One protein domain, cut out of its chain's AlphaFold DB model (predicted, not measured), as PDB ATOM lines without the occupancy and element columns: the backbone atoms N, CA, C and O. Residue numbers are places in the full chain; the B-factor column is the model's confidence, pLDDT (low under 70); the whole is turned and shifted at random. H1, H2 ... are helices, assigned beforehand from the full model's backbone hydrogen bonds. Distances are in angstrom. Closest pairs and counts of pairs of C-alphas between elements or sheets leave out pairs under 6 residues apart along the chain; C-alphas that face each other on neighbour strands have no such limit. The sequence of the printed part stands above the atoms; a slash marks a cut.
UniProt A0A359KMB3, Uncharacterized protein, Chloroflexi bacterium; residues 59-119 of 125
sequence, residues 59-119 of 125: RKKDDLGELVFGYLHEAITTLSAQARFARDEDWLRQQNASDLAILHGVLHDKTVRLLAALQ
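What this domain is: This is residues 59 to 119 of the 125 residues of an uncharacterized protein of Chloroflexi bacterium (UniProt A0A359KMB3). One long helix, H1, and a shorter one, H3, fold back past each other at a slant, loosely, with the small helix H2 at the turn between them. Residues 59 to 75 of H1 stick out and make much of the rod's length. The printed part has 61 residues with three named helices, H1, H2, H3 in order, and no named strand: all helix. It is only just loose, close to extended, with a radius of gyration of the C-alphas of 15.4 A and spans of 51 by 20 by 16 A.

Where its parts are: H1, residues 59 to 85, begins at C-alpha 59 (218.354, 277.313, 242.312) and is 39.1 A long. H2 is residues 89 to 94. H3, residues 97 to 118, is 31.5 A long and ends at C-alpha 118 (197.733, 261.464, 240.439).

How they stand to each other: H1 and H3 are close but not clearly touching; their closest C-alphas, of Ala 83 and Leu 107, are 7.7 A apart. They run opposite ways at a steep tilt of 40 degrees. H1 and H2 are only just apart, at 8.3 A. H2 and H3 are close but not clearly touching, Leu 92 to Leu 100 being the closest C-alphas at 7.9 A. Every O i to N i+4 pair is within hydrogen-bond range in H1 and H3, and 1 of 2 in H2.

The domain as a whole: The C-alphas of Arg 59 and Arg 93 are the farthest apart, 50.7 A. The printed part has no cut, and both links are tight. The model's pLDDT is under 70 at residues 59 to 64 and 67.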
ATOM      1  N   ARG A  59     217.259 278.286 242.437       52.06
ATOM      2  CA  ARG A  59     218.354 277.313 242.312       52.06
ATOM      3  C   ARG A  59     218.286 276.197 243.355       52.06
ATOM      4  O   ARG A  59     218.635 275.064 243.059       52.06
ATOM      5  N   LYS A  60     217.840 276.507 244.578       48.50
ATOM      6  CA  LYS A  60     217.624 275.500 245.637       48.50
ATOM      7  C   LYS A  60     216.293 274.772 245.483       48.50
ATOM      8  O   LYS A  60     216.171 273.642 245.943       48.50
ATOM      9  N   LYS A  61     215.291 275.419 244.881       49.38
ATOM     10  CA  LYS A  61     214.036 274.772 244.480       49.38
ATOM     11  C   LYS A  61     214.267 273.758 243.367       49.38
ATOM     12  O   LYS A  61     213.676 272.688 243.444       49.38
ATOM     13  N   ASP A  62     215.132 274.076 242.410       54.72
ATOM     14  CA  ASP A  62     215.502 273.158 241.335       54.72
ATOM     15  C   ASP A  62     216.228 271.924 241.907       54.72
ATOM     16  O   ASP A  62     215.806 270.808 241.632       54.72
ATOM     17  N   ASP A  63     217.195 272.106 242.819       66.69
ATOM     18  CA  ASP A  63     217.926 271.008 243.487       66.69
ATOM     19  C   ASP A  63     217.025 270.143 244.396       66.69
ATOM     20  O   ASP A  63     216.975 268.920 244.276       66.69
ATOM     21  N   LEU A  64     216.220 270.757 245.274       67.75
ATOM     22  CA  LEU A  64     215.300 269.995 246.127       67.75
ATOM     23  C   LEU A  64     214.201 269.304 245.309       67.75
ATOM     24  O   LEU A  64     213.813 268.183 245.630       67.75
ATOM     25  N   GLY A  65     213.688 269.966 244.272       70.25
ATOM     26  CA  GLY A  65     212.698 269.397 243.365       70.25
ATOM     27  C   GLY A  65     213.248 268.186 242.619       70.25
ATOM     28  O   GLY A  65     212.585 267.152 242.578       70.25
ATOM     29  N   GLU A  66     214.473 268.282 242.105       73.25
ATOM     30  CA  GLU A  66     215.173 267.191 241.429       73.25
ATOM     31  C   GLU A  66     215.442 266.015 242.377       73.25
ATOM     32  O   GLU A  66     215.132 264.872 242.039       73.25
ATOM     33  N   LEU A  67     215.911 266.278 243.600       68.75
ATOM     34  CA  LEU A  67     216.120 265.250 244.624       68.75
ATOM     35  C   LEU A  67     214.819 264.547 245.026       68.75
ATOM     36  O   LEU A  67     214.777 263.320 245.133       68.75
ATOM     37  N   VAL A  68     213.742 265.311 245.238       74.31
ATOM     38  CA  VAL A  68     212.423 264.755 245.570       74.31
ATOM     39  C   VAL A  68     211.890 263.928 244.404       74.31
ATOM     40  O   VAL A  68     211.420 262.811 244.620       74.31
ATOM     41  N   PHE A  69     211.986 264.432 243.174       74.25
ATOM     42  CA  PHE A  69     211.531 263.713 241.988       74.25
ATOM     43  C   PHE A  69     212.337 262.428 241.760       74.25
ATOM     44  O   PHE A  69     211.750 261.370 241.536       74.25
ATOM     45  N   GLY A  70     213.663 262.491 241.900       74.06
ATOM     46  CA  GLY A  70     214.550 261.334 241.812       74.06
ATOM     47  C   GLY A  70     214.226 260.272 242.864       74.06
ATOM     48  O   GLY A  70     214.075 259.098 242.528       74.06
ATOM     49  N   TYR A  71     214.023 260.680 244.120       78.25
ATOM     50  CA  TYR A  71     213.603 259.766 245.184       78.25
ATOM     51  C   TYR A  71     212.245 259.118 244.889       78.25
ATOM     52  O   TYR A  71     212.088 257.910 245.060       78.25
ATOM     53  N   LEU A  72     211.260 259.898 244.430       80.69
ATOM     54  CA  LEU A  72     209.937 259.373 244.085       80.69
ATOM     55  C   LEU A  72     210.012 258.368 242.933       80.69
ATOM     56  O   LEU A  72     209.401 257.303 243.019       80.69
ATOM     57  N   HIS A  73     210.781 258.674 241.887       81.88
ATOM     58  CA  HIS A  73     211.007 257.768 240.764       81.88
ATOM     59  C   HIS A  73     211.635 256.443 241.222       81.88
ATOM     60  O   HIS A  73     211.129 255.367 240.888       81.88
ATOM     61  N   GLU A  74     212.702 256.503 242.022       86.06
ATOM     62  CA  GLU A  74     213.376 255.317 242.560       86.06
ATOM     63  C   GLU A  74     212.447 254.490 243.461       86.06
ATOM     64  O   GLU A  74     212.346 253.270 243.322       86.06
ATOM     65  N   ALA A  75     211.692 255.153 244.341       82.00
ATOM     66  CA  ALA A  75     210.745 254.494 245.230       82.00
ATOM     67  C   ALA A  75     209.634 253.768 244.451       82.00
ATOM     68  O   ALA A  75     209.329 252.613 244.747       82.00
ATOM     69  N   ILE A  76     209.047 254.403 243.430       85.75
ATOM     70  CA  ILE A  76     208.008 253.791 242.582       85.75
ATOM     71  C   ILE A  76     208.577 252.614 241.775       85.75
ATOM     72  O   ILE A  76     207.923 251.572 241.642       85.75
ATOM     73  N   THR A  77     209.804 252.749 241.271       87.56
ATOM     74  CA  THR A  77     210.507 251.683 240.540       87.56
ATOM     75  C   THR A  77     210.750 250.476 241.447       87.56
ATOM     76  O   THR A  77     210.423 249.344 241.084       87.56
ATOM     77  N   THR A  78     211.220 250.724 242.670       87.38
ATOM     78  CA  THR A  78     211.432 249.700 243.699       87.38
ATOM     79  C   THR A  78     210.127 248.996 244.075       87.38
ATOM     80  O   THR A  78     210.071 247.766 244.069       87.38
ATOM     81  N   LEU A  79     209.051 249.748 244.339       85.56
ATOM     82  CA  LEU A  79     207.733 249.179 244.646       85.56
ATOM     83  C   LEU A  79     207.210 248.305 243.498       85.56
ATOM     84  O   LEU A  79     206.643 247.240 243.737       85.56
ATOM     85  N   SER A  80     207.444 248.712 242.249       88.25
ATOM     86  CA  SER A  80     207.073 247.924 241.069       88.25
ATOM     87  C   SER A  80     207.842 246.601 240.995       88.25
ATOM     88  O   SER A  80     207.257 245.565 240.675       88.25
ATOM     89  N   ALA A  81     209.141 246.608 241.310       90.50
ATOM     90  CA  ALA A  81     209.959 245.398 241.355       90.50
ATOM     91  C   ALA A  81     209.522 244.450 242.485       90.50
ATOM     92  O   ALA A  81     209.337 243.257 242.245       90.50
ATOM     93  N   GLN A  82     209.267 244.984 243.682       86.31
ATOM     94  CA  GLN A  82     208.744 244.217 244.817       86.31
ATOM     95  C   GLN A  82     207.389 243.585 244.496       86.31
ATOM     96  O   GLN A  82     207.188 242.403 244.753       86.31
ATOM     97  N   ALA A  83     206.477 244.338 243.875       86.50
ATOM     98  CA  ALA A  83     205.177 243.821 243.467       86.50
ATOM     99  C   ALA A  83     205.293 242.702 242.419       86.50
ATOM    100  O   ALA A  83     204.486 241.778 242.432       86.50
ATOM    101  N   ARG A  84     206.282 242.757 241.515       89.81
ATOM    102  CA  ARG A  84     206.556 241.666 240.561       89.81
ATOM    103  C   ARG A  84     207.108 240.430 241.258       89.81
ATOM    104  O   ARG A  84     206.641 239.338 240.968       89.81
ATOM    105  N   PHE A  85     208.054 240.604 242.177       88.25
ATOM    106  CA  PHE A  85     208.607 239.500 242.958       88.25
ATOM    107  C   PHE A  85     207.528 238.821 243.810       88.25
ATOM    108  O   PHE A  85     207.389 237.605 243.790       88.25
ATOM    109  N   ALA A  86     206.675 239.609 244.467       87.62
ATOM    110  CA  ALA A  86     205.568 239.103 245.272       87.62
ATOM    111  C   ALA A  86     204.469 238.385 244.460       87.62
ATOM    112  O   ALA A  86     203.561 237.824 245.062       87.62
ATOM    113  N   ARG A  87     204.507 238.403 243.117       87.69
ATOM    114  CA  ARG A  87     203.603 237.609 242.262       87.69
ATOM    115  C   ARG A  87     204.094 236.182 242.023       87.69
ATOM    116  O   ARG A  87     203.347 235.401 241.443       87.69
ATOM    117  N   ASP A  88     205.323 235.859 242.407       93.12
ATOM    118  CA  ASP A  88     205.868 234.513 242.273       93.12
ATOM    119  C   ASP A  88     205.077 233.543 243.166       93.12
ATOM    120  O   ASP A  88     205.117 233.626 244.395       93.12
ATOM    121  N   GLU A  89     204.320 232.639 242.540       92.00
ATOM    122  CA  GLU A  89     203.468 231.684 243.249       92.00
ATOM    123  C   GLU A  89     204.264 230.733 244.142       92.00
ATOM    124  O   GLU A  89     203.795 230.368 245.222       92.00
ATOM    125  N   ASP A  90     205.459 230.331 243.714       93.88
ATOM    126  CA  ASP A  90     206.285 229.399 244.467       93.88
ATOM    127  C   ASP A  90     206.876 230.084 245.692       93.88
ATOM    128  O   ASP A  90     206.910 229.488 246.771       93.88
ATOM    129  N   TRP A  91     207.263 231.356 245.570       91.44
ATOM    130  CA  TRP A  91     207.648 232.167 246.721       91.44
ATOM    131  C   TRP A  91     206.468 232.406 247.671       91.44
ATOM    132  O   TRP A  91     206.621 232.234 248.883       91.44
ATOM    133  N   LEU A  92     205.284 232.745 247.145       91.56
ATOM    134  CA  LEU A  92     204.075 232.998 247.937       91.56
ATOM    135  C   LEU A  92     203.666 231.782 248.773       91.56
ATOM    136  O   LEU A  92     203.330 231.932 249.946       91.56
ATOM    137  N   ARG A  93     203.737 230.575 248.198       92.38
ATOM    138  CA  ARG A  93     203.431 229.315 248.901       92.38
ATOM    139  C   ARG A  93     204.371 229.034 250.077       92.38
ATOM    140  O   ARG A  93     204.001 228.276 250.968       92.38
ATOM    141  N   GLN A  94     205.565 229.623 250.081       94.50
ATOM    142  CA  GLN A  94     206.553 229.465 251.153       94.50
ATOM    143  C   GLN A  94     206.358 230.469 252.298       94.50
ATOM    144  O   GLN A  94     206.956 230.297 253.359       94.50
ATOM    145  N   GLN A  95     205.542 231.511 252.109       93.50
ATOM    146  CA  GLN A  95     205.331 232.539 253.125       93.50
ATOM    147  C   GLN A  95     204.173 232.181 254.057       93.50
ATOM    148  O   GLN A  95     203.201 231.531 253.670       93.50
ATOM    149  N   ASN A  96     204.237 232.659 255.299       95.62
ATOM    150  CA  ASN A  96     203.106 232.543 256.211       95.62
ATOM    151  C   ASN A  96     202.025 233.584 255.877       95.62
ATOM    152  O   ASN A  96     202.309 234.702 255.443       95.62
ATOM    153  N   ALA A  97     200.765 233.215 256.116       91.81
ATOM    154  CA  ALA A  97     199.619 234.051 255.766       91.81
ATOM    155  C   ALA A  97     199.608 235.404 256.503       91.81
ATOM    156  O   ALA A  97     199.165 236.399 255.931       91.81
ATOM    157  N   SER A  98     200.104 235.464 257.743       94.56
ATOM    158  CA  SER A  98     200.189 236.708 258.522       94.56
ATOM    159  C   SER A  98     201.148 237.727 257.906       94.56
ATOM    160  O   SER A  98     200.779 238.890 257.748       94.56
ATOM    161  N   ASP A  99     202.337 237.300 257.493       91.69
ATOM    162  CA  ASP A  99     203.337 238.180 256.888       91.69
ATOM    163  C   ASP A  99     202.901 238.618 255.488       91.69
ATOM    164  O   ASP A  99     203.059 239.786 255.121       91.69
ATOM    165  N   LEU A 100     202.252 237.721 254.733       90.81
ATOM    166  CA  LEU A 100     201.618 238.083 253.464       90.81
ATOM    167  C   LEU A 100     200.518 239.127 253.651       90.81
ATOM    168  O   LEU A 100     200.433 240.057 252.851       90.81
ATOM    169  N   ALA A 101     199.698 239.020 254.698       90.94
ATOM    170  CA  ALA A 101     198.662 240.008 254.986       90.94
ATOM    171  C   ALA A 101     199.260 241.394 255.286       90.94
ATOM    172  O   ALA A 101     198.733 242.402 254.811       90.94
ATOM    173  N   ILE A 102     200.387 241.453 256.006       92.62
ATOM    174  CA  ILE A 102     201.118 242.704 256.265       92.62
ATOM    175  C   ILE A 102     201.642 243.294 254.953       92.62
ATOM    176  O   ILE A 102     201.373 244.461 254.655       92.62
ATOM    177  N   LEU A 103     202.345 242.495 254.144       88.75
ATOM    178  CA  LEU A 103     202.870 242.937 252.851       88.75
ATOM    179  C   LEU A 103     201.744 243.440 251.938       88.75
ATOM    180  O   LEU A 103     201.860 244.509 251.337       88.75
ATOM    181  N   HIS A 104     200.635 242.702 251.873       87.25
ATOM    182  CA  HIS A 104     199.472 243.063 251.073       87.25
ATOM    183  C   HIS A 104     198.856 244.388 251.535       87.25
ATOM    184  O   HIS A 104     198.590 245.257 250.707       87.25
ATOM    185  N   GLY A 105     198.684 244.582 252.848       89.06
ATOM    186  CA  GLY A 105     198.169 245.830 253.410       89.06
ATOM    187  C   GLY A 105     199.050 247.035 253.073       89.06
ATOM    188  O   GLY A 105     198.540 248.076 252.655       89.06
ATOM    189  N   VAL A 106     200.376 246.883 253.173       88.75
ATOM    190  CA  VAL A 106     201.329 247.947 252.823       88.75
ATOM    191  C   VAL A 106     201.268 248.275 251.330       88.75
ATOM    192  O   VAL A 106     201.130 249.445 250.975       88.75
ATOM    193  N   LEU A 107     201.331 247.274 250.446       85.25
ATOM    194  CA  LEU A 107     201.270 247.497 248.995       85.25
ATOM    195  C   LEU A 107     199.940 248.135 248.566       85.25
ATOM    196  O   LEU A 107     199.929 249.029 247.713       85.25
ATOM    197  N   HIS A 108     198.828 247.721 249.179       84.25
ATOM    198  CA  HIS A 108     197.510 248.284 248.905       84.25
ATOM    199  C   HIS A 108     197.415 249.758 249.338       84.25
ATOM    200  O   HIS A 108     197.029 250.598 248.525       84.25
ATOM    201  N   ASP A 109     197.853 250.111 250.558       88.75
ATOM    202  CA  ASP A 109     197.885 251.509 251.036       88.75
ATOM    203  C   ASP A 109     198.745 252.404 250.130       88.75
ATOM    204  O   ASP A 109     198.314 253.492 249.739       88.75
ATOM    205  N   LYS A 110     199.936 251.938 249.721       83.25
ATOM    206  CA  LYS A 110     200.795 252.705 248.802       83.25
ATOM    207  C   LYS A 110     200.138 252.920 247.444       83.25
ATOM    208  O   LYS A 110     200.209 254.029 246.918       83.25
ATOM    209  N   THR A 111     199.463 251.907 246.905       80.19
ATOM    210  CA  THR A 111     198.748 252.016 245.626       80.19
ATOM    211  C   THR A 111     197.644 253.072 245.698       80.19
ATOM    212  O   THR A 111     197.573 253.939 244.827       80.19
ATOM    213  N   VAL A 112     196.830 253.071 246.759       83.88
ATOM    214  CA  VAL A 112     195.769 254.077 246.957       83.88
ATOM    215  C   VAL A 112     196.350 255.490 247.062       83.88
ATOM    216  O   VAL A 112     195.835 256.410 246.427       83.88
ATOM    217  N   ARG A 113     197.451 255.680 247.805       82.44
ATOM    218  CA  ARG A 113     198.106 256.996 247.925       82.44
ATOM    219  C   ARG A 113     198.668 257.503 246.601       82.44
ATOM    220  O   ARG A 113     198.538 258.689 246.318       82.44
ATOM    221  N   LEU A 114     199.275 256.625 245.800       80.38
ATOM    222  CA  LEU A 114     199.779 256.991 244.474       80.38
ATOM    223  C   LEU A 114     198.635 257.409 243.546       80.38
ATOM    224  O   LEU A 114     198.745 258.426 242.873       80.38
ATOM    225  N   LEU A 115     197.514 256.684 243.562       75.69
ATOM    226  CA  LEU A 115     196.327 257.054 242.787       75.69
ATOM    227  C   LEU A 115     195.748 258.403 243.228       75.69
ATOM    228  O   LEU A 115     195.421 259.224 242.376       75.69
ATOM    229  N   ALA A 116     195.672 258.660 244.537       80.50
ATOM    230  CA  ALA A 116     195.217 259.945 245.064       80.50
ATOM    231  C   ALA A 116     196.149 261.101 244.664       80.50
ATOM    232  O   ALA A 116     195.675 262.185 244.346       80.50
ATOM    233  N   ALA A 117     197.466 260.870 244.630       80.31
ATOM    234  CA  ALA A 117     198.446 261.873 244.216       80.31
ATOM    235  C   ALA A 117     198.406 262.191 242.709       80.31
ATOM    236  O   ALA A 117     198.841 263.266 242.306       80.31
ATOM    237  N   LEU A 118     197.904 261.268 241.881       74.75
ATOM    238  CA  LEU A 118     197.733 261.464 240.439       74.75
ATOM    239  C   LEU A 118     196.431 262.186 240.077       74.75
ATOM    240  O   LEU A 118     196.281 262.610 238.930       74.75
ATOM    241  N   GLN A 119     195.482 262.315 241.010       76.12
ATOM    242  CA  GLN A 119     194.280 263.094 240.745       76.12
ATOM    243  C   GLN A 119     194.669 264.571 240.608       76.12
ATOM    244  O   GLN A 119     195.339 265.104 241.496       76.12
TER     245      GLN A 119